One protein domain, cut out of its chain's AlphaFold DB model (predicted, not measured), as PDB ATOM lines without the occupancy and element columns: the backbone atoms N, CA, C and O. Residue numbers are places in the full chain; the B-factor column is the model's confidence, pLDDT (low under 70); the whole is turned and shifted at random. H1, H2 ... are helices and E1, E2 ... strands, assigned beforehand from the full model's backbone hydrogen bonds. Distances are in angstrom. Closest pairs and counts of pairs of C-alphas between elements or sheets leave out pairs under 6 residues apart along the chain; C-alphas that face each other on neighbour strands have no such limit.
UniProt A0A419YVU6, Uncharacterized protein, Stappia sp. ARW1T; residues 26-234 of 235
ATOM      1  N   GLU A  26      56.569  34.095 -36.539       93.31
ATOM      2  CA  GLU A  26      55.619  35.024 -35.919       93.31
ATOM      3  C   GLU A  26      56.338  36.281 -35.411       93.31
ATOM      4  O   GLU A  26      55.952  37.406 -35.756       93.31
ATOM      5  N   ALA A  27      57.413  36.104 -34.638       92.25
ATOM      6  CA  ALA A  27      58.238  37.205 -34.149       92.25
ATOM      7  C   ALA A  27      58.776  38.084 -35.292       92.25
ATOM      8  O   ALA A  27      58.723  39.315 -35.193       92.25
ATOM      9  N   ALA A  28      59.216  37.476 -36.397       92.38
ATOM     10  CA  ALA A  28      59.691  38.193 -37.577       92.38
ATOM     11  C   ALA A  28      58.583  39.051 -38.214       92.38
ATOM     12  O   ALA A  28      58.798  40.237 -38.482       92.38
ATOM     13  N   VAL A  29      57.374  38.501 -38.407       92.56
ATOM     14  CA  VAL A  29      56.235  39.267 -38.948       92.56
ATOM     15  C   VAL A  29      55.878  40.433 -38.025       92.56
ATOM     16  O   VAL A  29      55.720  41.558 -38.501       92.56
ATOM     17  N   ARG A  30      55.788  40.196 -36.709       92.19
ATOM     18  CA  ARG A  30      55.477  41.243 -35.718       92.19
ATOM     19  C   ARG A  30      56.471  42.392 -35.777       92.19
ATOM     20  O   ARG A  30      56.065  43.551 -35.836       92.19
ATOM     21  N   LYS A  31      57.761  42.064 -35.779       90.25
ATOM     22  CA  LYS A  31      58.846  43.040 -35.843       90.25
ATOM     23  C   LYS A  31      58.756  43.884 -37.111       90.25
ATOM     24  O   LYS A  31      58.727  45.108 -37.019       90.25
ATOM     25  N   ILE A  32      58.646  43.244 -38.276       90.44
ATOM     26  CA  ILE A  32      58.626  43.956 -39.558       90.44
ATOM     27  C   ILE A  32      57.390  44.860 -39.668       90.44
ATOM     28  O   ILE A  32      57.513  46.017 -40.065       90.44
ATOM     29  N   LEU A  33      56.205  44.380 -39.273       89.06
ATOM     30  CA  LEU A  33      54.982  45.189 -39.321       89.06
ATOM     31  C   LEU A  33      55.028  46.389 -38.369       89.06
ATOM     32  O   LEU A  33      54.587  47.473 -38.756       89.06
ATOM     33  N   ALA A  34      55.587  46.223 -37.167       86.62
ATOM     34  CA  ALA A  34      55.777  47.321 -36.219       86.62
ATOM     35  C   ALA A  34      56.761  48.381 -36.750       86.62
ATOM     36  O   ALA A  34      56.535  49.577 -36.582       86.62
ATOM     37  N   GLU A  35      57.826  47.966 -37.443       86.75
ATOM     38  CA  GLU A  35      58.779  48.883 -38.085       86.75
ATOM     39  C   GLU A  35      58.159  49.638 -39.273       86.75
ATOM     40  O   GLU A  35      58.478  50.805 -39.503       86.75
ATOM     41  N   SER A  36      57.279  48.995 -40.049       82.75
ATOM     42  CA  SER A  36      56.625  49.618 -41.210       82.75
ATOM     43  C   SER A  36      55.446  50.528 -40.856       82.75
ATOM     44  O   SER A  36      55.076  51.381 -41.668       82.75
ATOM     45  N   SER A  37      54.828  50.329 -39.688       79.88
ATOM     46  CA  SER A  37      53.599  51.015 -39.275       79.88
ATOM     47  C   SER A  37      53.730  51.529 -37.836       79.88
ATOM     48  O   SER A  37      53.326  50.834 -36.910       79.88
ATOM     49  N   PRO A  38      54.242  52.757 -37.628       70.81
ATOM     50  CA  PRO A  38      54.446  53.320 -36.289       70.81
ATOM     51  C   PRO A  38      53.167  53.412 -35.442       70.81
ATOM     52  O   PRO A  38      53.234  53.393 -34.217       70.81
ATOM     53  N   ASP A  39      52.008  53.492 -36.101       71.75
ATOM     54  CA  ASP A  39      50.688  53.575 -35.465       71.75
ATOM     55  C   ASP A  39      50.128  52.200 -35.049       71.75
ATOM     56  O   ASP A  39      49.030  52.101 -34.501       71.75
ATOM     57  N   LEU A  40      50.856  51.121 -35.337       78.62
ATOM     58  CA  LEU A  40      50.457  49.754 -35.048       78.62
ATOM     59  C   LEU A  40      51.109  49.308 -33.733       78.62
ATOM     60  O   LEU A  40      52.311  49.057 -33.664       78.62
ATOM     61  N   SER A  41      50.313  49.230 -32.665       73.44
ATOM     62  CA  SER A  41      50.782  48.712 -31.375       73.44
ATOM     63  C   SER A  41      51.102  47.216 -31.470       73.44
ATOM     64  O   SER A  41      50.569  46.511 -32.319       73.44
ATOM     65  N   GLN A  42      51.954  46.676 -30.593       65.81
ATOM     66  CA  GLN A  42      52.244  45.231 -30.643       65.81
ATOM     67  C   GLN A  42      51.012  44.362 -30.341       65.81
ATOM     68  O   GLN A  42      50.853  43.301 -30.947       65.81
ATOM     69  N   ASP A  43      50.104  44.855 -29.493       77.19
ATOM     70  CA  ASP A  43      48.826  44.203 -29.176       77.19
ATOM     71  C   ASP A  43      47.817  44.267 -30.337       77.19
ATOM     72  O   ASP A  43      46.808  43.559 -30.331       77.19
ATOM     73  N   ALA A  44      48.080  45.091 -31.359       86.62
ATOM     74  CA  ALA A  44      47.276  45.146 -32.576       86.62
ATOM     75  C   ALA A  44      47.374  43.865 -33.406       86.62
ATOM     76  O   ALA A  44      46.480  43.611 -34.217       86.62
ATOM     77  N   LEU A  45      48.459  43.099 -33.245       92.62
ATOM     78  CA  LEU A  45      48.731  41.877 -33.993       92.62
ATOM     79  C   LEU A  45      48.410  40.663 -33.133       92.62
ATOM     80  O   LEU A  45      49.040  40.423 -32.101       92.62
ATOM     81  N   VAL A  46      47.462  39.857 -33.589       94.62
ATOM     82  CA  VAL A  46      47.116  38.586 -32.957       94.62
ATOM     83  C   VAL A  46      47.245  37.486 -33.993       94.62
ATOM     84  O   VAL A  46      46.722  37.600 -35.100       94.62
ATOM     85  N   PHE A  47      47.945  36.428 -33.612       94.50
ATOM     86  CA  PHE A  47      48.096  35.211 -34.389       94.50
ATOM     87  C   PHE A  47      47.342  34.105 -33.651       94.50
ATOM     88  O   PHE A  47      47.558  33.904 -32.457       94.50
ATOM     89  N   ASP A  48      46.412  33.446 -34.338       94.44
ATOM     90  CA  ASP A  48      45.630  32.331 -33.794       94.44
ATOM     91  C   ASP A  48      45.502  31.237 -34.857       94.44
ATOM     92  O   ASP A  48      44.714  31.337 -35.806       94.44
ATOM     93  N   GLY A  49      46.360  30.220 -34.744       94.31
ATOM     94  CA  GLY A  49      46.520  29.195 -35.769       94.31
ATOM     95  C   GLY A  49      46.782  29.826 -37.139       94.31
ATOM     96  O   GLY A  49      47.728  30.586 -37.331       94.31
ATOM     97  N   CYS A  50      45.918  29.543 -38.107       95.38
ATOM     98  CA  CYS A  50      46.070  30.067 -39.462       95.38
ATOM     99  C   CYS A  50      45.548  31.510 -39.658       95.38
ATOM    100  O   CYS A  50      45.601  32.036 -40.771       95.38
ATOM    101  N   GLU A  51      45.023  32.159 -38.618       96.62
ATOM    102  CA  GLU A  51      44.541  33.539 -38.698       96.62
ATOM    103  C   GLU A  51      45.611  34.548 -38.266       96.62
ATOM    104  O   GLU A  51      46.178  34.450 -37.179       96.62
ATOM    105  N   LEU A  52      45.817  35.569 -39.102       96.25
ATOM    106  CA  LEU A  52      46.427  36.838 -38.711       96.25
ATOM    107  C   LEU A  52      45.325  37.881 -38.523       96.25
ATOM    108  O   LEU A  52      44.607  38.215 -39.470       96.25
ATOM    109  N   LYS A  53      45.227  38.441 -37.320       96.12
ATOM    110  CA  LYS A  53      44.367  39.577 -37.004       96.12
ATOM    111  C   LYS A  53      45.206  40.829 -36.764       96.12
ATOM    112  O   LYS A  53      46.151  40.811 -35.981       96.12
ATOM    113  N   VAL A  54      44.823  41.923 -37.415       94.50
ATOM    114  CA  VAL A  54      45.446  43.246 -37.297       94.50
ATOM    115  C   VAL A  54      44.377  44.270 -36.937       94.50
ATOM    116  O   VAL A  54      43.390  44.397 -37.659       94.50
ATOM    117  N   THR A  55      44.559  45.007 -35.843       93.06
ATOM    118  CA  THR A  55      43.643  46.078 -35.412       93.06
ATOM    119  C   THR A  55      44.364  47.418 -35.375       93.06
ATOM    120  O   THR A  55      45.259  47.616 -34.566       93.06
ATOM    121  N   MET A  56      43.968  48.361 -36.220       90.56
ATOM    122  CA  MET A  56      44.546  49.704 -36.259       90.56
ATOM    123  C   MET A  56      43.488  50.732 -35.892       90.56
ATOM    124  O   MET A  56      42.367  50.676 -36.394       90.56
ATOM    125  N   THR A  57      43.855  51.699 -35.062       89.12
ATOM    126  CA  THR A  57      43.012  52.851 -34.732       89.12
ATOM    127  C   THR A  57      43.796  54.128 -34.970       89.12
ATOM    128  O   THR A  57      44.975  54.191 -34.632       89.12
ATOM    129  N   GLY A  58      43.161  55.156 -35.518       87.62
ATOM    130  CA  GLY A  58      43.818  56.434 -35.768       87.62
ATOM    131  C   GLY A  58      42.824  57.552 -36.030       87.62
ATOM    132  O   GLY A  58      41.618  57.337 -36.048       87.62
ATOM    133  N   ALA A  59      43.331  58.758 -36.261       87.31
ATOM    134  CA  ALA A  59      42.516  59.892 -36.676       87.31
ATOM    135  C   ALA A  59      42.846  60.275 -38.121       87.31
ATOM    136  O   ALA A  59      44.010  60.271 -38.522       87.31
ATOM    137  N   ASN A  60      41.836  60.630 -38.915       84.06
ATOM    138  CA  ASN A  60      42.071  61.200 -40.242       84.06
ATOM    139  C   ASN A  60      42.326  62.714 -40.186       84.06
ATOM    140  O   ASN A  60      42.259  63.342 -39.132       84.06
ATOM    141  N   ALA A  61      42.544  63.328 -41.353       84.00
ATOM    142  CA  ALA A  61      42.761  64.773 -41.482       84.00
ATOM    143  C   ALA A  61      41.600  65.647 -40.958       84.00
ATOM    144  O   ALA A  61      41.801  66.827 -40.690       84.00
ATOM    145  N   MET A  62      40.396  65.084 -40.805       83.06
ATOM    146  CA  MET A  62      39.224  65.762 -40.234       83.06
ATOM    147  C   MET A  62      39.093  65.546 -38.716       83.06
ATOM    148  O   MET A  62      38.102  65.963 -38.122       83.06
ATOM    149  N   GLY A  63      40.058  64.874 -38.080       85.00
ATOM    150  CA  GLY A  63      40.006  64.511 -36.663       85.00
ATOM    151  C   GLY A  63      39.001  63.400 -36.343       85.00
ATOM    152  O   GLY A  63      38.693  63.175 -35.174       85.00
ATOM    153  N   TRP A  64      38.466  62.716 -37.357       88.81
ATOM    154  CA  TRP A  64      37.540  61.600 -37.172       88.81
ATOM    155  C   TRP A  64      38.311  60.340 -36.829       88.81
ATOM    156  O   TRP A  64      39.308  60.030 -37.485       88.81
ATOM    157  N   ASN A  65      37.813  59.610 -35.836       91.69
ATOM    158  CA  ASN A  65      38.396  58.339 -35.446       91.69
ATOM    159  C   ASN A  65      38.117  57.293 -36.529       91.69
ATOM    160  O   ASN A  65      36.995  57.196 -37.030       91.69
ATOM    161  N   ILE A  66      39.129  56.512 -36.878       91.62
ATOM    162  CA  ILE A  66      39.053  55.398 -37.810       91.62
ATOM    163  C   ILE A  66      39.542  54.153 -37.090       91.62
ATOM    164  O   ILE A  66      40.611  54.165 -36.489       91.62
ATOM    165  N   GLN A  67      38.779  53.074 -37.210       92.94
ATOM    166  CA  GLN A  67      39.166  51.740 -36.787       92.94
ATOM    167  C   GLN A  67      39.203  50.822 -38.008       92.94
ATOM    168  O   GLN A  67      38.225  50.717 -38.750       92.94
ATOM    169  N   HIS A  68      40.318  50.130 -38.193       94.06
ATOM    170  CA  HIS A  68      40.481  49.070 -39.173       94.06
ATOM    171  C   HIS A  68      40.739  47.749 -38.455       94.06
ATOM    172  O   HIS A  68      41.641  47.659 -37.628       94.06
ATOM    173  N   ILE A  69      39.975  46.716 -38.793       95.50
ATOM    174  CA  ILE A  69      40.212  45.348 -38.329       95.50
ATOM    175  C   ILE A  69      40.367  44.480 -39.566       95.50
ATOM    176  O   ILE A  69      39.434  44.325 -40.351       95.50
ATOM    177  N   LEU A  70      41.543  43.900 -39.742       96.38
ATOM    178  CA  LEU A  70      41.797  42.872 -40.735       96.38
ATOM    179  C   LEU A  70      41.868  41.530 -40.017       96.38
ATOM    180  O   LEU A  70      42.606  41.383 -39.051       96.38
ATOM    181  N   ARG A  71      41.118  40.552 -40.509       97.69
ATOM    182  CA  ARG A  71      41.252  39.137 -40.170       97.69
ATOM    183  C   ARG A  71      41.572  38.398 -41.456       97.69
ATOM    184  O   ARG A  71      40.843  38.530 -42.442       97.69
ATOM    185  N   ALA A  72      42.689  37.692 -41.465       97.44
ATOM    186  CA  ALA A  72      43.204  37.010 -42.633       97.44
ATOM    187  C   ALA A  72      43.454  35.542 -42.300       97.44
ATOM    188  O   ALA A  72      44.453  35.204 -41.670       97.44
ATOM    189  N   ASP A  73      42.570  34.668 -42.776       97.19
ATOM    190  CA  ASP A  73      42.861  33.245 -42.913       97.19
ATOM    191  C   ASP A  73      43.980  33.072 -43.952       97.19
ATOM    192  O   ASP A  73      43.750  33.125 -45.164       97.19
ATOM    193  N   LEU A  74      45.216  32.902 -43.485       96.94
ATOM    194  CA  LEU A  74      46.404  32.875 -44.337       96.94
ATOM    195  C   LEU A  74      46.415  31.670 -45.286       96.94
ATOM    196  O   LEU A  74      47.110  31.693 -46.305       96.94
ATOM    197  N   SER A  75      45.621  30.628 -45.015       95.56
ATOM    198  CA  SER A  75      45.463  29.498 -45.935       95.56
ATOM    199  C   SER A  75      44.762  29.902 -47.231       95.56
ATOM    200  O   SER A  75      44.976  29.246 -48.254       95.56
ATOM    201  N   MET A  76      43.998  30.999 -47.222       95.81
ATOM    202  CA  MET A  76      43.259  31.512 -48.377       95.81
ATOM    203  C   MET A  76      44.093  32.392 -49.305       95.81
ATOM    204  O   MET A  76      43.593  32.786 -50.353       95.81
ATOM    205  N   PHE A  77      45.349  32.687 -48.975       96.50
ATOM    206  CA  PHE A  77      46.222  33.537 -49.785       96.50
ATOM    207  C   PHE A  77      47.402  32.752 -50.359       96.50
ATOM    208  O   PHE A  77      47.922  31.825 -49.728       96.50
ATOM    209  N   ASP A  78      47.838  33.106 -51.568       95.25
ATOM    210  CA  ASP A  78      49.080  32.585 -52.146       95.25
ATOM    211  C   ASP A  78      50.287  33.345 -51.580       95.25
ATOM    212  O   ASP A  78      50.901  34.183 -52.235       95.25
ATOM    213  N   THR A  79      50.657  33.039 -50.335       93.19
ATOM    214  CA  THR A  79      51.833  33.650 -49.687       93.19
ATOM    215  C   THR A  79      53.158  33.259 -50.346       93.19
ATOM    216  O   THR A  79      54.199  33.803 -49.994       93.19
ATOM    217  N   GLY A  80      53.155  32.302 -51.281       91.44
ATOM    218  CA  GLY A  80      54.332  31.937 -52.068       91.44
ATOM    219  C   GLY A  80      54.604  32.898 -53.226       91.44
ATOM    220  O   GLY A  80      55.694  32.857 -53.795       91.44
ATOM    221  N   ARG A  81      53.636  33.754 -53.580       93.00
ATOM    222  CA  ARG A  81      53.735  34.729 -54.668       93.00
ATOM    223  C   ARG A  81      53.305  36.106 -54.176       93.00
ATOM    224  O   ARG A  81      52.128  36.445 -54.154       93.00
ATOM    225  N   ALA A  82      54.295  36.901 -53.792       95.19
ATOM    226  CA  ALA A  82      54.104  38.289 -53.404       95.19
ATOM    227  C   ALA A  82      54.156  39.223 -54.621       95.19
ATOM    228  O   ALA A  82      55.121  39.204 -55.387       95.19
ATOM    229  N   GLY A  83      53.159  40.094 -54.756       96.19
ATOM    230  CA  GLY A  83      53.237  41.294 -55.583       96.19
ATOM    231  C   GLY A  83      53.821  42.448 -54.772       96.19
ATOM    232  O   GLY A  83      53.298  42.778 -53.708       96.19
ATOM    233  N   ILE A  84      54.889  43.075 -55.268       95.94
ATOM    234  CA  ILE A  84      55.552  44.213 -54.620       95.94
ATOM    235  C   ILE A  84      55.447  45.419 -55.550       95.94
ATOM    236  O   ILE A  84      56.046  45.433 -56.624       95.94
ATOM    237  N   THR A  85      54.674  46.426 -55.143       94.69
ATOM    238  CA  THR A  85      54.408  47.619 -55.961       94.69
ATOM    239  C   THR A  85      54.914  48.880 -55.256       94.69
ATOM    240  O   THR A  85      54.443  49.179 -54.153       94.69
ATOM    241  N   PRO A  86      55.844  49.648 -55.856       90.19
ATOM    242  CA  PRO A  86      56.254  50.946 -55.327       90.19
ATOM    243  C   PRO A  86      55.078  51.926 -55.271       90.19
ATOM    244  O   PRO A  86      54.220  51.923 -56.153       90.19
ATOM    245  N   ASN A  87      55.049  52.795 -54.263       84.44
ATOM    246  CA  ASN A  87      54.083  53.887 -54.177       84.44
ATOM    247  C   ASN A  87      54.767  55.264 -54.200       84.44
ATOM    248  O   ASN A  87      55.988  55.385 -54.130       84.44
ATOM    249  N   SER A  88      53.962  56.322 -54.314       69.00
ATOM    250  CA  SER A  88      54.412  57.702 -54.535       69.00
ATOM    251  C   SER A  88      55.122  58.365 -53.343       69.00
ATOM    252  O   SER A  88      55.477  59.537 -53.436       69.00
ATOM    253  N   GLN A  89      55.341  57.657 -52.229       67.75
ATOM    254  CA  GLN A  89      55.854  58.223 -50.973       67.75
ATOM    255  C   GLN A  89      57.036  57.436 -50.389       67.75
ATOM    256  O   GLN A  89      57.123  57.275 -49.174       67.75
ATOM    257  N   ASN A  90      57.933  56.912 -51.234       74.81
ATOM    258  CA  ASN A  90      59.063  56.066 -50.808       74.81
ATOM    259  C   ASN A  90      58.633  54.886 -49.925       74.81
ATOM    260  O   ASN A  90      59.376  54.445 -49.056       74.81
ATOM    261  N   SER A  91      57.417  54.390 -50.125       84.19
ATOM    262  CA  SER A  91      56.968  53.159 -49.499       84.19
ATOM    263  C   SER A  91      56.530  52.183 -50.577       84.19
ATOM    264  O   SER A  91      56.442  52.499 -51.767       84.19
ATOM    265  N   VAL A  92      56.334  50.948 -50.166       92.12
ATOM    266  CA  VAL A  92      56.059  49.834 -51.054       92.12
ATOM    267  C   VAL A  92      54.840  49.113 -50.511       92.12
ATOM    268  O   VAL A  92      54.659  48.994 -49.300       92.12
ATOM    269  N   THR A  93      53.974  48.665 -51.409       93.94
ATOM    270  CA  THR A  93      52.835  47.821 -51.056       93.94
ATOM    271  C   THR A  93      53.200  46.383 -51.368       93.94
ATOM    272  O   THR A  93      53.438  46.039 -52.527       93.94
ATOM    273  N   LEU A  94      53.246  45.559 -50.327       95.94
ATOM    274  CA  LEU A  94      53.249  44.109 -50.439       95.94
ATOM    275  C   LEU A  94      51.803  43.639 -50.594       95.94
ATOM    276  O   LEU A  94      50.923  44.099 -49.869       95.94
ATOM    277  N   SER A  95      51.558  42.722 -51.520       96.88
ATOM    278  CA  SER A  95      50.238  42.158 -51.780       96.88
ATOM    279  C   SER A  95      50.315  40.657 -52.033       96.88
ATOM    280  O   SER A  95      51.241  40.187 -52.692       96.88
ATOM    281  N   PHE A  96      49.333  39.919 -51.529       97.25
ATOM    282  CA  PHE A  96      49.116  38.511 -51.848       97.25
ATOM    283  C   PHE A  96      47.726  38.331 -52.425       97.25
ATOM    284  O   PHE A  96      46.743  38.800 -51.838       97.25
ATOM    285  N   ASP A  97      47.644  37.618 -53.540       95.88
ATOM    286  CA  ASP A  97      46.371  37.246 -54.135       95.88
ATOM    287  C   ASP A  97      45.668  36.194 -53.279       95.88
ATOM    288  O   ASP A  97      46.262  35.205 -52.829       95.88
ATOM    289  N   ARG A  98      44.366  36.389 -53.073       95.56
ATOM    290  CA  ARG A  98      43.498  35.327 -52.581       95.56
ATOM    291  C   ARG A  98      43.486  34.196 -53.608       95.56
ATOM    292  O   ARG A  98      43.370  34.422 -54.812       95.56
ATOM    293  N   LYS A  99      43.557  32.966 -53.116       95.44
ATOM    294  CA  LYS A  99      43.377  31.750 -53.906       95.44
ATOM    295  C   LYS A  99      41.991  31.727 -54.575       95.44
ATOM    296  O   LYS A  99      41.088  32.469 -54.168       95.44
ATOM    297  N   PRO A 100      41.806  30.885 -55.609       95.44
ATOM    298  CA  PRO A 100      40.500  30.685 -56.227       95.44
ATOM    299  C   PRO A 100      39.409  30.357 -55.205       95.44
ATOM    300  O   PRO A 100      39.682  29.766 -54.163       95.44
ATOM    301  N   VAL A 101      38.174  30.740 -55.528       96.12
ATOM    302  CA  VAL A 101      37.010  30.501 -54.667       96.12
ATOM    303  C   VAL A 101      36.802  29.002 -54.457       96.12
ATOM    304  O   VAL A 101      36.647  28.262 -55.429       96.12
ATOM    305  N   ASP A 102      36.762  28.592 -53.192       95.75
ATOM    306  CA  ASP A 102      36.446  27.244 -52.726       95.75
ATOM    307  C   ASP A 102      35.315  27.272 -51.681       95.75
ATOM    308  O   ASP A 102      34.818  28.341 -51.303       95.75
ATOM    309  N   ASP A 103      34.895  26.096 -51.207       96.88
ATOM    310  CA  ASP A 103      33.813  25.990 -50.224       96.88
ATOM    311  C   ASP A 103      34.138  26.690 -48.905       96.88
ATOM    312  O   ASP A 103      33.254  27.297 -48.305       96.88
ATOM    313  N   ARG A 104      35.406  26.687 -48.478       95.50
ATOM    314  CA  ARG A 104      35.829  27.333 -47.230       95.50
ATOM    315  C   ARG A 104      35.627  28.846 -47.301       95.50
ATOM    316  O   ARG A 104      35.121  29.444 -46.348       95.50
ATOM    317  N   LEU A 105      35.998  29.467 -48.421       96.00
ATOM    318  CA  LEU A 105      35.767  30.891 -48.657       96.00
ATOM    319  C   LEU A 105      34.272  31.209 -48.738       96.00
ATOM    320  O   LEU A 105      33.830  32.202 -48.157       96.00
ATOM    321  N   LEU A 106      33.496  30.380 -49.439       97.06
ATOM    322  CA  LEU A 106      32.047  30.559 -49.541       97.06
ATOM    323  C   LEU A 106      31.372  30.449 -48.174       97.06
ATOM    324  O   LEU A 106      30.556  31.302 -47.841       97.06
ATOM    325  N   ASP A 107      31.767  29.483 -47.347       96.56
ATOM    326  CA  ASP A 107      31.240  29.308 -45.995       96.56
ATOM    327  C   ASP A 107      31.567  30.510 -45.100       96.56
ATOM    328  O   ASP A 107      30.726  30.951 -44.316       96.56
ATOM    329  N   GLN A 108      32.776  31.070 -45.214       96.56
ATOM    330  CA  GLN A 108      33.163  32.293 -44.503       96.56
ATOM    331  C   GLN A 108      32.351  33.509 -44.966       96.56
ATOM    332  O   GLN A 108      31.859  34.270 -44.131       96.56
ATOM    333  N   ALA A 109      32.177  33.685 -46.277       96.69
ATOM    334  CA  ALA A 109      31.381  34.773 -46.837       96.69
ATOM    335  C   ALA A 109      29.895  34.646 -46.465       96.69
ATOM    336  O   ALA A 109      29.245  35.640 -46.145       96.69
ATOM    337  N   GLU A 110      29.365  33.424 -46.448       95.94
ATOM    338  CA  GLU A 110      27.986  33.127 -46.076       95.94
ATOM    339  C   GLU A 110      27.733  33.394 -44.589       95.94
ATOM    340  O   GLU A 110      26.700  33.967 -44.241       95.94
ATOM    341  N   ARG A 111      28.686  33.063 -43.704       95.94
ATOM    342  CA  ARG A 111      28.615  33.446 -42.282       95.94
ATOM    343  C   ARG A 111      28.525  34.957 -42.107       95.94
ATOM    344  O   ARG A 111      27.674  35.411 -41.351       95.94
ATOM    345  N   ILE A 112      29.345  35.726 -42.827       96.44
ATOM    346  CA  ILE A 112      29.269  37.194 -42.803       96.44
ATOM    347  C   ILE A 112      27.902  37.662 -43.315       96.44
ATOM    348  O   ILE A 112      27.233  38.442 -42.646       96.44
ATOM    349  N   ALA A 113      27.457  37.172 -44.475       94.94
ATOM    350  CA  ALA A 113      26.199  37.601 -45.085       94.94
ATOM    351  C   ALA A 113      24.976  37.309 -44.197       94.94
ATOM    352  O   ALA A 113      24.068  38.134 -44.118       94.94
ATOM    353  N   LYS A 114      24.969  36.180 -43.476       94.38
ATOM    354  CA  LYS A 114      23.899  35.807 -42.532       94.38
ATOM    355  C   LYS A 114      23.812  36.716 -41.305       94.38
ATOM    356  O   LYS A 114      22.749  36.780 -40.696       94.38
ATOM    357  N   LEU A 115      24.896  37.408 -40.945       95.69
ATOM    358  CA  LEU A 115      24.897  38.375 -39.844       95.69
ATOM    359  C   LEU A 115      24.318  39.736 -40.244       95.69
ATOM    360  O   LEU A 115      24.045  40.550 -39.361       95.69
ATOM    361  N   LEU A 116      24.133  40.009 -41.542       93.81
ATOM    362  CA  LEU A 116      23.565  41.279 -41.985       93.81
ATOM    363  C   LEU A 116      22.138  41.419 -41.417       93.81
ATOM    364  O   LEU A 116      21.300  40.560 -41.693       93.81
ATOM    365  N   PRO A 117      21.813  42.478 -40.656       90.56
ATOM    366  CA  PRO A 117      20.481  42.653 -40.091       90.56
ATOM    367  C   PRO A 117      19.407  42.730 -41.180       90.56
ATOM    368  O   PRO A 117      19.605  43.396 -42.192       90.56
ATOM    369  N   VAL A 118      18.238  42.124 -40.944       86.94
ATOM    370  CA  VAL A 118      17.100  42.129 -41.892       86.94
ATOM    371  C   VAL A 118      16.721  43.551 -42.322       86.94
ATOM    372  O   VAL A 118      16.421  43.787 -43.488       86.94
ATOM    373  N   ALA A 119      16.811  44.515 -41.402       85.19
ATOM    374  CA  ALA A 119      16.561  45.927 -41.684       85.19
ATOM    375  C   ALA A 119      17.503  46.526 -42.751       85.19
ATOM    376  O   ALA A 119      17.117  47.479 -43.421       85.19
ATOM    377  N   LEU A 120      18.701  45.958 -42.935       84.81
ATOM    378  CA  LEU A 120      19.707  46.394 -43.913       84.81
ATOM    379  C   LEU A 120      19.712  45.545 -45.192       84.81
ATOM    380  O   LEU A 120      20.400  45.887 -46.151       84.81
ATOM    381  N   GLN A 121      18.964  44.439 -45.219       81.38
ATOM    382  CA  GLN A 121      18.929  43.515 -46.355       81.38
ATOM    383  C   GLN A 121      18.085  44.032 -47.527       81.38
ATOM    384  O   GLN A 121      18.131  43.440 -48.595       81.38
ATOM    385  N   ASN A 122      17.301  45.108 -47.368       72.75
ATOM    386  CA  ASN A 122      16.399  45.622 -48.413       72.75
ATOM    387  C   ASN A 122      15.515  44.527 -49.065       72.75
ATOM    388  O   ASN A 122      15.209  44.598 -50.250       72.75
ATOM    389  N   ASN A 123      15.087  43.526 -48.280       66.50
ATOM    390  CA  ASN A 123      14.358  42.318 -48.712       66.50
ATOM    391  C   ASN A 123      15.132  41.349 -49.630       66.50
ATOM    392  O   ASN A 123      14.527  40.464 -50.232       66.50
ATOM    393  N   GLU A 124      16.455  41.463 -49.705       72.94
ATOM    394  CA  GLU A 124      17.319  40.568 -50.469       72.94
ATOM    395  C   GLU A 124      18.246  39.780 -49.536       72.94
ATOM    396  O   GLU A 124      19.157  40.319 -48.907       72.94
ATOM    397  N   SER A 125      18.049  38.463 -49.469       76.38
ATOM    398  CA  SER A 125      19.043  37.564 -48.880       76.38
ATOM    399  C   SER A 125      20.101  37.213 -49.925       76.38
ATOM    400  O   SER A 125      19.760  36.744 -51.016       76.38
ATOM    401  N   ILE A 126      21.385  37.364 -49.596       85.62
ATOM    402  CA  ILE A 126      22.471  36.962 -50.497       85.62
ATOM    403  C   ILE A 126      22.698  35.451 -50.362       85.62
ATOM    404  O   ILE A 126      23.343  34.989 -49.423       85.62
ATOM    405  N   GLY A 127      22.143  34.680 -51.299       90.50
ATOM    406  CA  GLY A 127      22.347  33.230 -51.370       90.50
ATOM    407  C   GLY A 127      23.766  32.839 -51.804       90.50
ATOM    408  O   GLY A 127      24.495  33.641 -52.391       90.50
ATOM    409  N   ARG A 128      24.140  31.577 -51.557       94.50
ATOM    410  CA  ARG A 128      25.475  31.032 -51.865       94.50
ATOM    411  C   ARG A 128      25.872  31.199 -53.333       94.50
ATOM    412  O   ARG A 128      26.962  31.692 -53.596       94.50
ATOM    413  N   ASP A 129      24.976  30.901 -54.271       94.75
ATOM    414  CA  ASP A 129      25.240  31.051 -55.713       94.75
ATOM    415  C   ASP A 129      25.592  32.499 -56.081       94.75
ATOM    416  O   ASP A 129      26.480  32.771 -56.891       94.75
ATOM    417  N   ARG A 130      24.927  33.464 -55.431       93.94
ATOM    418  CA  ARG A 130      25.213  34.886 -55.621       93.94
ATOM    419  C   ARG A 130      26.559  35.273 -55.010       93.94
ATOM    420  O   ARG A 130      27.289  36.043 -55.630       93.94
ATOM    421  N   LEU A 131      26.901  34.744 -53.833       95.88
ATOM    422  CA  LEU A 131      28.225  34.933 -53.225       95.88
ATOM    423  C   LEU A 131      29.326  34.385 -54.130       95.88
ATOM    424  O   LEU A 131      30.310  35.074 -54.384       95.88
ATOM    425  N   GLU A 132      29.138  33.184 -54.666       96.69
ATOM    426  CA  GLU A 132      30.079  32.564 -55.590       96.69
ATOM    427  C   GLU A 132      30.259  33.405 -56.854       96.69
ATOM    428  O   GLU A 132      31.392  33.697 -57.241       96.69
ATOM    429  N   GLN A 133      29.161  33.880 -57.449       95.62
ATOM    430  CA  GLN A 133      29.208  34.781 -58.600       95.62
ATOM    431  C   GLN A 133      29.995  36.065 -58.292       95.62
ATOM    432  O   GLN A 133      30.839  36.478 -59.092       95.62
ATOM    433  N   ILE A 134      29.743  36.695 -57.139       94.88
ATOM    434  CA  ILE A 134      30.454  37.908 -56.710       94.88
ATOM    435  C   ILE A 134      31.946  37.610 -56.559       94.88
ATOM    436  O   ILE A 134      32.764  38.322 -57.129       94.88
ATOM    437  N   LEU A 135      32.313  36.555 -55.828       95.75
ATOM    438  CA  LEU A 135      33.702  36.277 -55.458       95.75
ATOM    439  C   LEU A 135      34.547  35.716 -56.610       95.75
ATOM    440  O   LEU A 135      35.769  35.862 -56.576       95.75
ATOM    441  N   LYS A 136      33.927  35.084 -57.615       95.44
ATOM    442  CA  LYS A 136      34.602  34.611 -58.839       95.44
ATOM    443  C   LYS A 136      34.744  35.687 -59.914       95.44
ATOM    444  O   LYS A 136      35.502  35.488 -60.861       95.44
ATOM    445  N   SER A 137      34.011  36.795 -59.806       92.94
ATOM    446  CA  SER A 137      34.112  37.886 -60.779       92.94
ATOM    447  C   SER A 137      35.526  38.488 -60.772       92.94
ATOM    448  O   SER A 137      36.166  38.518 -59.718       92.94
ATOM    449  N   PRO A 138      36.038  38.996 -61.910       87.19
ATOM    450  CA  PRO A 138      37.295  39.737 -61.928       87.19
ATOM    451  C   PRO A 138      37.232  40.903 -60.938       87.19
ATOM    452  O   PRO A 138      36.316  41.719 -60.999       87.19
ATOM    453  N   ASN A 139      38.190  40.965 -60.017       81.94
ATOM    454  CA  ASN A 139      38.209  41.928 -58.912       81.94
ATOM    455  C   ASN A 139      36.998  41.846 -57.955       81.94
ATOM    456  O   ASN A 139      36.636  42.813 -57.283       81.94
ATOM    457  N   GLY A 140      36.344  40.685 -57.920       87.19
ATOM    458  CA  GLY A 140      35.131  40.419 -57.167       87.19
ATOM    459  C   GLY A 140      35.363  40.345 -55.661       87.19
ATOM    460  O   GLY A 140      36.000  39.419 -55.149       87.19
ATOM    461  N   THR A 141      34.789  41.299 -54.932       91.38
ATOM    462  CA  THR A 141      34.787  41.333 -53.467       91.38
ATOM    463  C   THR A 141      33.365  41.513 -52.948       91.38
ATOM    464  O   THR A 141      32.571  42.276 -53.501       91.38
ATOM    465  N   LEU A 142      33.030  40.785 -51.884       94.69
ATOM    466  CA  LEU A 142      31.811  41.039 -51.125       94.69
ATOM    467  C   LEU A 142      32.069  42.242 -50.224       94.69
ATOM    468  O   LEU A 142      32.987  42.187 -49.410       94.69
ATOM    469  N   VAL A 143      31.262  43.296 -50.354       95.56
ATOM    470  CA  VAL A 143      31.363  44.504 -49.527       95.56
ATOM    471  C   VAL A 143      29.975  44.928 -49.074       95.56
ATOM    472  O   VAL A 143      29.105  45.215 -49.893       95.56
ATOM    473  N   PHE A 144      29.801  45.041 -47.765       95.62
ATOM    474  CA  PHE A 144      28.684  45.731 -47.131       95.62
ATOM    475  C   PHE A 144      29.168  47.118 -46.735       95.62
ATOM    476  O   PHE A 144      30.217  47.240 -46.098       95.62
ATOM    477  N   ARG A 145      28.442  48.168 -47.122       95.62
ATOM    478  CA  ARG A 145      28.871  49.551 -46.897       95.62
ATOM    479  C   ARG A 145      27.750  50.393 -46.311       95.62
ATOM    480  O   ARG A 145      26.643  50.408 -46.838       95.62
ATOM    481  N   LEU A 146      28.096  51.152 -45.281       95.19
ATOM    482  CA  LEU A 146      27.325  52.276 -44.780       95.19
ATOM    483  C   LEU A 146      28.072  53.564 -45.113       95.19
ATOM    484  O   LEU A 146      29.276  53.688 -44.879       95.19
ATOM    485  N   THR A 147      27.366  54.549 -45.651       92.44
ATOM    486  CA  THR A 147      27.918  55.886 -45.864       92.44
ATOM    487  C   THR A 147      26.855  56.909 -45.530       92.44
ATOM    488  O   THR A 147      25.777  56.912 -46.119       92.44
ATOM    489  N   SER A 148      27.169  57.780 -44.580       90.81
ATOM    490  CA  SER A 148      26.345  58.942 -44.292       90.81
ATOM    491  C   SER A 148      26.624  60.032 -45.319       90.81
ATOM    492  O   SER A 148      27.779  60.291 -45.664       90.81
ATOM    493  N   VAL A 149      25.567  60.672 -45.806       83.62
ATOM    494  CA  VAL A 149      25.652  61.776 -46.765       83.62
ATOM    495  C   VAL A 149      25.313  63.086 -46.062       83.62
ATOM    496  O   VAL A 149      24.350  63.158 -45.300       83.62
ATOM    497  N   GLY A 150      26.123  64.119 -46.288       79.88
ATOM    498  CA  GLY A 150      25.790  65.475 -45.854       79.88
ATOM    499  C   GLY A 150      24.625  66.032 -46.674       79.88
ATOM    500  O   GLY A 150      24.495  65.724 -47.859       79.88
ATOM    501  N   VAL A 151      23.778  66.853 -46.052       73.00
ATOM    502  CA  VAL A 151      22.701  67.579 -46.738       73.00
ATOM    503  C   VAL A 151      22.997  69.074 -46.639       73.00
ATOM    504  O   VAL A 151      22.999  69.633 -45.543       73.00
ATOM    505  N   GLY A 152      23.254  69.714 -47.785       76.94
ATOM    506  CA  GLY A 152      23.666  71.122 -47.856       76.94
ATOM    507  C   GLY A 152      25.050  71.369 -47.245       76.94
ATOM    508  O   GLY A 152      25.898  70.482 -47.250       76.94
ATOM    509  N   ASP A 153      25.250  72.562 -46.681       78.75
ATOM    510  CA  ASP A 153      26.514  72.978 -46.043       78.75
ATOM    511  C   ASP A 153      26.625  72.539 -44.565       78.75
ATOM    512  O   ASP A 153      27.473  73.021 -43.811       78.75
ATOM    513  N   GLY A 154      25.731  71.653 -44.116       77.75
ATOM    514  CA  GLY A 154      25.696  71.162 -42.742       77.75
ATOM    515  C   GLY A 154      26.763  70.096 -42.443       77.75
ATOM    516  O   GLY A 154      27.248  69.414 -43.349       77.75
ATOM    517  N   PRO A 155      27.112  69.888 -41.158       82.19
ATOM    518  CA  PRO A 155      28.024  68.820 -40.754       82.19
ATOM    519  C   PRO A 155      27.435  67.439 -41.066       82.19
ATOM    520  O   PRO A 155      26.245  67.208 -40.835       82.19
ATOM    521  N   ILE A 156      28.275  66.498 -41.518       87.06
ATOM    522  CA  ILE A 156      27.843  65.117 -41.790       87.06
ATOM    523  C   ILE A 156      27.323  64.484 -40.497       87.06
ATOM    524  O   ILE A 156      28.033  64.413 -39.489       87.06
ATOM    525  N   GLN A 157      26.071  64.033 -40.542       89.50
ATOM    526  CA  GLN A 157      25.420  63.343 -39.435       89.50
ATOM    527  C   GLN A 157      25.433  61.831 -39.662       89.50
ATOM    528  O   GLN A 157      25.309  61.412 -40.811       89.50
ATOM    529  N   PRO A 158      25.541  61.017 -38.600       91.69
ATOM    530  CA  PRO A 158      25.390  59.569 -38.684       91.69
ATOM    531  C   PRO A 158      24.065  59.163 -39.338       91.69
ATOM    532  O   PRO A 158      23.010  59.743 -39.066       91.69
ATOM    533  N   HIS A 159      24.111  58.149 -40.199       91.75
ATOM    534  CA  HIS A 159      22.915  57.562 -40.793       91.75
ATOM    535  C   HIS A 159      22.055  56.876 -39.721       91.75
ATOM    536  O   HIS A 159      22.581  56.322 -38.759       91.75
ATOM    537  N   LYS A 160      20.730  56.811 -39.910       92.38
ATOM    538  CA  LYS A 160      19.819  56.119 -38.971       92.38
ATOM    539  C   LYS A 160      20.174  54.641 -38.732       92.38
ATOM    540  O   LYS A 160      19.885  54.102 -37.670       92.38
ATOM    541  N   ASP A 161      20.835  54.022 -39.707       94.25
ATOM    542  CA  ASP A 161      21.238  52.611 -39.675       94.25
ATOM    543  C   ASP A 161      22.634  52.403 -39.054       94.25
ATOM    544  O   ASP A 161      23.094  51.268 -38.936       94.25
ATOM    545  N   ALA A 162      23.313  53.481 -38.640       94.81
ATOM    546  CA  ALA A 162      24.643  53.438 -38.033       94.81
ATOM    547  C   ALA A 162      24.754  52.455 -36.855       94.81
ATOM    548  O   ALA A 162      25.661  51.619 -36.895       94.81
ATOM    549  N   PRO A 163      23.827  52.442 -35.873       95.62
ATOM    550  CA  PRO A 163      23.909  51.488 -34.770       95.62
ATOM    551  C   PRO A 163      23.827  50.028 -35.235       95.62
ATOM    552  O   PRO A 163      24.622  49.200 -34.806       95.62
ATOM    553  N   GLN A 164      22.917  49.718 -36.163       96.25
ATOM    554  CA  GLN A 164      22.739  48.354 -36.673       96.25
ATOM    555  C   GLN A 164      23.938  47.890 -37.502       96.25
ATOM    556  O   GLN A 164      24.342  46.732 -37.411       96.25
ATOM    557  N   PHE A 165      24.526  48.786 -38.300       97.38
ATOM    558  CA  PHE A 165      25.730  48.471 -39.061       97.38
ATOM    559  C   PHE A 165      26.946  48.282 -38.148       97.38
ATOM    560  O   PHE A 165      27.756  47.389 -38.386       97.38
ATOM    561  N   TYR A 166      27.074  49.093 -37.094       96.94
ATOM    562  CA  TYR A 166      28.107  48.902 -36.080       96.94
ATOM    563  C   TYR A 166      27.971  47.524 -35.423       96.94
ATOM    564  O   TYR A 166      28.935  46.762 -35.416       96.94
ATOM    565  N   ASP A 167      26.772  47.163 -34.955       97.12
ATOM    566  CA  ASP A 167      26.519  45.866 -34.317       97.12
ATOM    567  C   ASP A 167      26.807  44.695 -35.273       97.12
ATOM    568  O   ASP A 167      27.352  43.670 -34.862       97.12
ATOM    569  N   PHE A 168      26.490  44.847 -36.561       97.75
ATOM    570  CA  PHE A 168      26.868  43.900 -37.610       97.75
ATOM    571  C   PHE A 168      28.391  43.752 -37.736       97.75
ATOM    572  O   PHE A 168      28.907  42.634 -37.716       97.75
ATOM    573  N   ALA A 169      29.127  44.863 -37.817       98.00
ATOM    574  CA  ALA A 169      30.582  44.843 -37.910       98.00
ATOM    575  C   ALA A 169      31.230  44.188 -36.677       98.00
ATOM    576  O   ALA A 169      32.145  43.378 -36.830       98.00
ATOM    577  N   GLN A 170      30.722  44.464 -35.471       97.38
ATOM    578  CA  GLN A 170      31.207  43.829 -34.240       97.38
ATOM    579  C   GLN A 170      30.943  42.318 -34.226       97.38
ATOM    580  O   GLN A 170      31.823  41.542 -33.856       97.38
ATOM    581  N   GLN A 171      29.773  41.870 -34.693       97.94
ATOM    582  CA  GLN A 171      29.477  40.438 -34.824       97.94
ATOM    583  C   GLN A 171      30.420  39.746 -35.816       97.94
ATOM    584  O   GLN A 171      30.899  38.648 -35.540       97.94
ATOM    585  N   VAL A 172      30.747  40.396 -36.938       97.88
ATOM    586  CA  VAL A 172      31.722  39.869 -37.906       97.88
ATOM    587  C   VAL A 172      33.127  39.810 -37.300       97.88
ATOM    588  O   VAL A 172      33.826  38.809 -37.462       97.88
ATOM    589  N   ALA A 173      33.535  40.836 -36.549       96.12
ATOM    590  CA  ALA A 173      34.816  40.847 -35.843       96.12
ATOM    591  C   ALA A 173      34.934  39.698 -34.825       96.12
ATOM    592  O   ALA A 173      36.035  39.184 -34.625       96.12
ATOM    593  N   ALA A 174      33.810  39.278 -34.235       96.31
ATOM    594  CA  ALA A 174      33.716  38.229 -33.221       96.31
ATOM    595  C   ALA A 174      33.467  36.809 -33.771       96.31
ATOM    596  O   ALA A 174      33.356  35.869 -32.983       96.31
ATOM    597  N   LEU A 175      33.374  36.618 -35.095       96.56
ATOM    598  CA  LEU A 175      33.231  35.281 -35.685       96.56
ATOM    599  C   LEU A 175      34.386  34.347 -35.256       96.56
ATOM    600  O   LEU A 175      35.508  34.826 -35.087       96.56
ATOM    601  N   PRO A 176      34.171  33.025 -35.133       94.06
ATOM    602  CA  PRO A 176      35.244  32.082 -34.810       94.06
ATOM    603  C   PRO A 176      36.429  32.157 -35.784       94.06
ATOM    604  O   PRO A 176      36.248  32.476 -36.962       94.06
ATOM    605  N   THR A 177      37.635  31.872 -35.292       91.56
ATOM    606  CA  THR A 177      38.845  31.739 -36.113       91.56
ATOM    607  C   THR A 177      38.865  30.377 -36.832       91.56
ATOM    608  O   THR A 177      38.263  29.413 -36.347       91.56
ATOM    609  N   PRO A 178      39.522  30.258 -38.002       90.88
ATOM    610  CA  PRO A 178      40.042  31.340 -38.834       90.88
ATOM    611  C   PRO A 178      38.954  31.991 -39.711       90.88
ATOM    612  O   PRO A 178      38.023  31.331 -40.188       90.88
ATOM    613  N   GLN A 179      39.104  33.292 -39.964       94.31
ATOM    614  CA  GLN A 179      38.174  34.122 -40.721       94.31
ATOM    615  C   GLN A 179      38.906  35.068 -41.676       94.31
ATOM    616  O   GLN A 179      39.928  35.669 -41.346       94.31
ATOM    617  N   LEU A 180      38.310  35.271 -42.847       96.94
ATOM    618  CA  LEU A 180      38.673  36.303 -43.799       96.94
ATOM    619  C   LEU A 180      37.651  37.444 -43.759       96.94
ATOM    620  O   LEU A 180      36.510  37.283 -44.197       96.94
ATOM    621  N   ALA A 181      38.052  38.596 -43.225       97.88
ATOM    622  CA  ALA A 181      37.232  39.803 -43.184       97.88
ATOM    623  C   ALA A 181      38.098  41.066 -43.067       97.88
ATOM    624  O   ALA A 181      39.069  41.103 -42.320       97.88
ATOM    625  N   GLY A 182      37.713  42.128 -43.768       97.75
ATOM    626  CA  GLY A 182      38.196  43.485 -43.538       97.75
ATOM    627  C   GLY A 182      37.059  44.347 -43.008       97.75
ATOM    628  O   GLY A 182      35.976  44.356 -43.588       97.75
ATOM    629  N   ILE A 183      37.294  45.070 -41.923       98.12
ATOM    630  CA  ILE A 183      36.336  45.980 -41.301       98.12
ATOM    631  C   ILE A 183      36.984  47.356 -41.235       98.12
ATOM    632  O   ILE A 183      38.132  47.491 -40.823       98.12
ATOM    633  N   SER A 184      36.252  48.381 -41.650       96.75
ATOM    634  CA  SER A 184      36.660  49.779 -41.557       96.75
ATOM    635  C   SER A 184      35.498  50.579 -41.002       96.75
ATOM    636  O   SER A 184      34.447  50.619 -41.634       96.75
ATOM    637  N   LEU A 185      35.678  51.226 -39.858       96.81
ATOM    638  CA  LEU A 185      34.670  52.055 -39.201       96.81
ATOM    639  C   LEU A 185      35.224  53.462 -39.005       96.81
ATOM    640  O   LEU A 185      36.384  53.624 -38.638       96.81
ATOM    641  N   GLN A 186      34.401  54.474 -39.247       95.19
ATOM    642  CA  GLN A 186      34.781  55.875 -39.126       95.19
ATOM    643  C   GLN A 186      33.729  56.652 -38.337       95.19
ATOM    644  O   GLN A 186      32.546  56.619 -38.679       95.19
ATOM    645  N   PHE A 187      34.170  57.403 -37.332       94.44
ATOM    646  CA  PHE A 187      33.310  58.087 -36.366       94.44
ATOM    647  C   PHE A 187      33.551  59.602 -36.400       94.44
ATOM    648  O   PHE A 187      34.700  60.040 -36.399       94.44
ATOM    649  N   ASN A 188      32.494  60.424 -36.397       87.56
ATOM    650  CA  ASN A 188      32.627  61.898 -36.436       87.56
ATOM    651  C   ASN A 188      33.114  62.530 -35.119       87.56
ATOM    652  O   ASN A 188      33.260  63.751 -35.051       87.56
ATOM    653  N   LYS A 189      33.333  61.737 -34.069       81.00
ATOM    654  CA  LYS A 189      33.804  62.199 -32.759       81.00
ATOM    655  C   LYS A 189      34.969  61.346 -32.277       81.00
ATOM    656  O   LYS A 189      35.199  60.242 -32.762       81.00
ATOM    657  N   ALA A 190      35.681  61.867 -31.278       69.69
ATOM    658  CA  ALA A 190      36.653  61.086 -30.530       69.69
ATOM    659  C   ALA A 190      35.929  59.944 -29.789       69.69
ATOM    660  O   ALA A 190      35.118  60.194 -28.894       69.69
ATOM    661  N   GLY A 191      36.214  58.703 -30.187       70.94
ATOM    662  CA  GLY A 191      35.660  57.483 -29.598       70.94
ATOM    663  C   GLY A 191      34.875  56.612 -30.582       70.94
ATOM    664  O   GLY A 191      34.483  57.043 -31.662       70.94
ATOM    665  N   GLU A 192      34.652  55.360 -30.190       82.38
ATOM    666  CA  GLU A 192      33.984  54.329 -30.998       82.38
ATOM    667  C   GLU A 192      32.545  54.116 -30.520       82.38
ATOM    668  O   GLU A 192      32.161  53.040 -30.063       82.38
ATOM    669  N   LYS A 193      31.736  55.177 -30.560       88.50
ATOM    670  CA  LYS A 193      30.316  55.071 -30.212       88.50
ATOM    671  C   LYS A 193      29.520  54.670 -31.442       88.50
ATOM    672  O   LYS A 193      29.625  55.312 -32.486       88.50
ATOM    673  N   ARG A 194      28.686  53.640 -31.308       92.56
ATOM    674  CA  ARG A 194      27.860  53.114 -32.406       92.56
ATOM    675  C   ARG A 194      26.943  54.172 -33.036       92.56
ATOM    676  O   ARG A 194      26.657  54.102 -34.225       92.56
ATOM    677  N   GLU A 195      26.507  55.164 -32.259       92.81
ATOM    678  CA  GLU A 195      25.660  56.267 -32.721       92.81
ATOM    679  C   GLU A 195      26.430  57.337 -33.504       92.81
ATOM    680  O   GLU A 195      25.811  58.114 -34.220       92.81
ATOM    681  N   ASP A 196      27.757  57.384 -33.380       93.31
ATOM    682  CA  ASP A 196      28.623  58.385 -34.014       93.31
ATOM    683  C   ASP A 196      29.258  57.862 -35.325       93.31
ATOM    684  O   ASP A 196      30.074  58.548 -35.946       93.31
ATOM    685  N   LEU A 197      28.895  56.647 -35.766       95.38
ATOM    686  CA  LEU A 197      29.414  56.028 -36.987       95.38
ATOM    687  C   LEU A 197      28.917  56.774 -38.238       95.38
ATOM    688  O   LEU A 197      27.725  56.820 -38.536       95.38
ATOM    689  N   ILE A 198      29.855  57.314 -39.013       94.50
ATOM    690  CA  ILE A 198      29.593  58.061 -40.251       94.50
ATOM    691  C   ILE A 198      29.749  57.182 -41.477       94.50
ATOM    692  O   ILE A 198      28.961  57.284 -42.421       94.50
ATOM    693  N   SER A 199      30.767  56.329 -41.486       95.38
ATOM    694  CA  SER A 199      30.984  55.383 -42.568       95.38
ATOM    695  C   SER A 199      31.483  54.057 -42.021       95.38
ATOM    696  O   SER A 199      32.158  53.993 -40.994       95.38
ATOM    697  N   GLY A 200      31.098  52.986 -42.701       97.00
ATOM    698  CA  GLY A 200      31.435  51.631 -42.320       97.00
ATOM    699  C   GLY A 200      31.581  50.752 -43.552       97.00
ATOM    700  O   GLY A 200      30.827  50.888 -44.515       97.00
ATOM    701  N   ALA A 201      32.539  49.840 -43.523       98.00
ATOM    702  CA  ALA A 201      32.684  48.796 -44.518       98.00
ATOM    703  C   ALA A 201      33.020  47.474 -43.834       98.00
ATOM    704  O   ALA A 201      33.901  47.429 -42.978       98.00
ATOM    705  N   VAL A 202      32.340  46.410 -44.247       98.31
ATOM    706  CA  VAL A 202      32.712  45.024 -43.960       98.31
ATOM    707  C   VAL A 202      32.913  44.341 -45.302       98.31
ATOM    708  O   VAL A 202      32.032  44.405 -46.158       98.31
ATOM    709  N   MET A 203      34.063  43.711 -45.509       97.19
ATOM    710  CA  MET A 203      34.417  43.119 -46.792       97.19
ATOM    711  C   MET A 203      35.115  41.772 -46.668       97.19
ATOM    712  O   MET A 203      35.782  41.497 -45.676       97.19
ATOM    713  N   VAL A 204      35.017  40.964 -47.721       96.88
ATOM    714  CA  VAL A 204      35.863  39.783 -47.930       96.88
ATOM    715  C   VAL A 204      36.949  40.177 -48.933       96.88
ATOM    716  O   VAL A 204      36.661  40.247 -50.137       96.88
ATOM    717  N   PRO A 205      38.171  40.505 -48.476       94.12
ATOM    718  CA  PRO A 205      39.197  41.042 -49.356       94.12
ATOM    719  C   PRO A 205      39.672  39.996 -50.372       94.12
ATOM    720  O   PRO A 205      39.704  38.793 -50.108       94.12
ATOM    721  N   GLN A 206      40.038  40.477 -51.556       94.44
ATOM    722  CA  GLN A 206      40.689  39.679 -52.598       94.44
ATOM    723  C   GLN A 206      42.217  39.732 -52.481       94.44
ATOM    724  O   GLN A 206      42.900  38.822 -52.933       94.44
ATOM    725  N   LEU A 207      42.747  40.793 -51.872       94.81
ATOM    726  CA  LEU A 207      44.171  40.983 -51.648       94.81
ATOM    727  C   LEU A 207      44.432  41.114 -50.156       94.81
ATOM    728  O   LEU A 207      43.736  41.857 -49.463       94.81
ATOM    729  N   LEU A 208      45.470  40.438 -49.684       95.69
ATOM    730  CA  LEU A 208      46.079  40.730 -48.397       95.69
ATOM    731  C   LEU A 208      47.209  41.726 -48.640       95.69
ATOM    732  O   LEU A 208      48.144  41.402 -49.367       95.69
ATOM    733  N   GLN A 209      47.108  42.933 -48.080       94.50
ATOM    734  CA  GLN A 209      48.049  44.017 -48.359       94.50
ATOM    735  C   GLN A 209      48.714  44.542 -47.092       94.50
ATOM    736  O   GLN A 209      48.055  44.752 -46.077       94.50
ATOM    737  N   PHE A 210      50.010  44.820 -47.198       92.56
ATOM    738  CA  PHE A 210      50.803  45.447 -46.148       92.56
ATOM    739  C   PHE A 210      51.638  46.581 -46.731       92.56
ATOM    740  O   PHE A 210      52.164  46.485 -47.844       92.56
ATOM    741  N   LYS A 211      51.781  47.656 -45.961       90.94
ATOM    742  CA  LYS A 211      52.738  48.716 -46.267       90.94
ATOM    743  C   LYS A 211      54.115  48.301 -45.755       90.94
ATOM    744  O   LYS A 211      54.223  47.797 -44.644       90.94
ATOM    745  N   ALA A 212      55.143  48.559 -46.551       91.12
ATOM    746  CA  ALA A 212      56.546  48.419 -46.188       91.12
ATOM    747  C   ALA A 212      57.311  49.704 -46.536       91.12
ATOM    748  O   ALA A 212      56.931  50.447 -47.444       91.12
ATOM    749  N   SER A 213      58.395  49.972 -45.816       90.12
ATOM    750  CA  SER A 213      59.270  51.130 -46.048       90.12
ATOM    751  C   SER A 213      60.225  50.947 -47.232       90.12
ATOM    752  O   SER A 213      60.699  51.929 -47.791       90.12
ATOM    753  N   SER A 214      60.490  49.705 -47.645       91.81
ATOM    754  CA  SER A 214      61.344  49.394 -48.792       91.81
ATOM    755  C   SER A 214      60.965  48.064 -49.447       91.81
ATOM    756  O   SER A 214      60.172  47.284 -48.910       91.81
ATOM    757  N   THR A 215      61.550  47.796 -50.616       93.50
ATOM    758  CA  THR A 215      61.403  46.516 -51.322       93.50
ATOM    759  C   THR A 215      61.986  45.361 -50.509       93.50
ATOM    760  O   THR A 215      61.369  44.305 -50.423       93.50
ATOM    761  N   GLU A 216      63.136  45.563 -49.868       94.00
ATOM    762  CA  GLU A 216      63.815  44.558 -49.043       94.00
ATOM    763  C   GLU A 216      62.976  44.200 -47.811       94.00
ATOM    764  O   GLU A 216      62.833  43.025 -47.465       94.00
ATOM    765  N   GLN A 217      62.357  45.201 -47.177       93.44
ATOM    766  CA  GLN A 217      61.447  44.962 -46.059       93.44
ATOM    767  C   GLN A 217      60.180  44.223 -46.520       93.44
ATOM    768  O   GLN A 217      59.740  43.293 -45.846       93.44
ATOM    769  N   ALA A 218      59.620  44.576 -47.684       95.00
ATOM    770  CA  ALA A 218      58.478  43.866 -48.264       95.00
ATOM    771  C   ALA A 218      58.805  42.393 -48.580       95.00
ATOM    772  O   ALA A 218      57.985  41.514 -48.320       95.00
ATOM    773  N   GLN A 219      60.002  42.114 -49.102       95.75
ATOM    774  CA  GLN A 219      60.482  40.749 -49.349       95.75
ATOM    775  C   GLN A 219      60.638  39.966 -48.043       95.75
ATOM    776  O   GLN A 219      60.113  38.861 -47.932       95.75
ATOM    777  N   SER A 220      61.266  40.574 -47.035       95.06
ATOM    778  CA  SER A 220      61.450  39.959 -45.715       95.06
ATOM    779  C   SER A 220      60.105  39.626 -45.059       95.06
ATOM    780  O   SER A 220      59.916  38.529 -44.536       95.06
ATOM    781  N   LEU A 221      59.132  40.541 -45.148       95.56
ATOM    782  CA  LEU A 221      57.776  40.308 -44.653       95.56
ATOM    783  C   LEU A 221      57.092  39.161 -45.404       95.56
ATOM    784  O   LEU A 221      56.396  38.354 -44.791       95.56
ATOM    785  N   ALA A 222      57.291  39.067 -46.720       96.88
ATOM    786  CA  ALA A 222      56.711  37.995 -47.515       96.88
ATOM    787  C   ALA A 222      57.283  36.619 -47.171       96.88
ATOM    788  O   ALA A 222      56.529  35.652 -47.048       96.88
ATOM    789  N   GLU A 223      58.594  36.534 -46.970       96.38
ATOM    790  CA  GLU A 223      59.262  35.314 -46.526       96.38
ATOM    791  C   GLU A 223      58.772  34.888 -45.140       96.38
ATOM    792  O   GLU A 223      58.379  33.731 -44.967       96.38
ATOM    793  N   ALA A 224      58.704  35.829 -44.192       95.81
ATOM    794  CA  ALA A 224      58.235  35.579 -42.832       95.81
ATOM    795  C   ALA A 224      56.765  35.122 -42.798       95.81
ATOM    796  O   ALA A 224      56.455  34.100 -42.188       95.81
ATOM    797  N   LEU A 225      55.863  35.799 -43.520       96.38
ATOM    798  CA  LEU A 225      54.451  35.403 -43.616       96.38
ATOM    799  C   LEU A 225      54.277  34.024 -44.259       96.38
ATOM    800  O   LEU A 225      53.433  33.237 -43.830       96.38
ATOM    801  N   ASN A 226      55.066  33.705 -45.287       96.25
ATOM    802  CA  ASN A 226      55.006  32.399 -45.928       96.25
ATOM    803  C   ASN A 226      55.537  31.282 -45.022       96.25
ATOM    804  O   ASN A 226      54.976  30.186 -45.039       96.25
ATOM    805  N   ALA A 227      56.603  31.543 -44.261       95.25
ATOM    806  CA  ALA A 227      57.121  30.618 -43.258       95.25
ATOM    807  C   ALA A 227      56.077  30.385 -42.157       95.25
ATOM    808  O   ALA A 227      55.662  29.247 -41.960       95.25
ATOM    809  N   TYR A 228      55.536  31.462 -41.575       95.25
ATOM    810  CA  TYR A 228      54.476  31.387 -40.571       95.25
ATOM    811  C   TYR A 228      53.278  30.573 -41.072       95.25
ATOM    812  O   TYR A 228      52.841  29.634 -40.416       95.25
ATOM    813  N   ARG A 229      52.771  30.866 -42.279       95.56
ATOM    814  CA  ARG A 229      51.649  30.117 -42.865       95.56
ATOM    815  C   ARG A 229      51.972  28.627 -43.006       95.56
ATOM    816  O   ARG A 229      51.093  27.799 -42.783       95.56
ATOM    817  N   LYS A 230      53.181  28.258 -43.441       93.62
ATOM    818  CA  LYS A 230      53.562  26.841 -43.586       93.62
ATOM    819  C   LYS A 230      53.546  26.114 -42.247       93.62
ATOM    820  O   LYS A 230      53.096  24.975 -42.219       93.62
ATOM    821  N   ASP A 231      53.980  26.779 -41.185       92.88
ATOM    822  CA  ASP A 231      54.070  26.182 -39.856       92.88
ATOM    823  C   ASP A 231      52.695  26.137 -39.171       92.88
ATOM    824  O   ASP A 231      52.282  25.095 -38.665       92.88
ATOM    825  N   ALA A 232      51.938  27.235 -39.224       92.75
ATOM    826  CA  ALA A 232      50.688  27.395 -38.485       92.75
ATOM    827  C   ALA A 232      49.445  26.833 -39.203       92.75
ATOM    828  O   ALA A 232      48.482  26.442 -38.549       92.75
ATOM    829  N   CYS A 233      49.438  26.772 -40.541       90.88
ATOM    830  CA  CYS A 233      48.268  26.337 -41.322       90.88
ATOM    831  C   CYS A 233      48.336  24.883 -41.817       90.88
ATOM    832  O   CYS A 233      47.462  24.472 -42.578       90.88
ATOM    833  N   ALA A 234      49.385  24.128 -41.478       70.19
ATOM    834  CA  ALA A 234      49.556  22.731 -41.900       70.19
ATOM    835  C   ALA A 234      48.861  21.710 -40.977       70.19
ATOM    836  O   ALA A 234      49.076  20.507 -41.138       70.19
TER     837      ALA A 234
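This is residues 26 to 234 of the 235 residues of an uncharacterized protein of Stappia sp. ARW1T (UniProt A0A419YVU6). A six-stranded sheet has H4 and H2 over one face, and a smaller three-stranded sheet, E4, E5 and E9, follows on from it with H5 over one face. H1 packs on H5 and grazes an edge of each sheet, at E1 and at E9, and H3 packs on H2. The printed part has 209 residues with five named helices and nine named strands, in the order H1 E1 E2 E3 E4 E5 H2 H3 E6 H4 E7 E8 E9 H5. The class is mixed; both sheets are antiparallel, ordered E1 E2 E3 E7 E8 E6 and E4 E5 E9. The whole is compact, with a radius of gyration of the C-alphas of 17.7 A and spans of 48 by 41 by 29 A.

H1, residues 26 to 36, begins with C-alpha 26 at (55.619, 35.024, -35.919). E1, residues 45 to 48, E2, residues 51 to 59, 26.5 A long, and E3, residues 65 to 73, 26.6 A, form a meander, each strand the antiparallel neighbour of the one before. E4, residues 77 to 86, bends by 91 degrees at residue 80; E5 is residues 92 to 98. H2, residues 103 to 114, H3, residues 128 to 136, E6, residues 142 to 147, and H4, residues 162 to 173, follow. E7 is residues 181 to 187, E8 residues 197 to 204 and E9 residues 207 to 212. H5, residues 215 to 232, 25.4 A, ends with C-alpha 232 at (50.688, 27.395, -38.485).

The six-stranded sheet is strongly twisted. N 54 and O 70 of the hairpin E2 and E3 are 2.8 A apart, as are N 67 and O 185 of E3 and E7. E6, H4 and E7 form a split strand-helix-strand unit, with E8 between its strands and a right-handed crossover. H4, at a height over the sheet of 8.6 A, is over E7 and E8, slantwise to the strands; C-alphas 162 and 197 are closest, 5.5 A. H2 is on the same face, making two layers with H4 and the sheet. H2 touches H3 with residues 106 to 110 alone, closest C-alphas 110 and 128, 6.6 A. In the smaller sheet, N 94 and O 210 of E5 and E9 are 2.9 A apart. H5 is over E4 and E5, along the strands, at a height of 8.1 A, in two layers. H1 touches H5, closest C-alphas 29 and 224, 5.7 A, at a shallow tilt of 28 degrees, opposite ways. Every O i to N i+4 pair is within hydrogen-bond range in H1, H2, H3, H4 and H5.

The C-alphas of Asp 153 and Ala 234 are the farthest apart, 55.4 A. The printed part has no cut. The links H2 to H3 and E6 to H4 are long. The mean pLDDT of the printed part is 91.2; residues 42, 88 to 89, 123 and 190 are under 70.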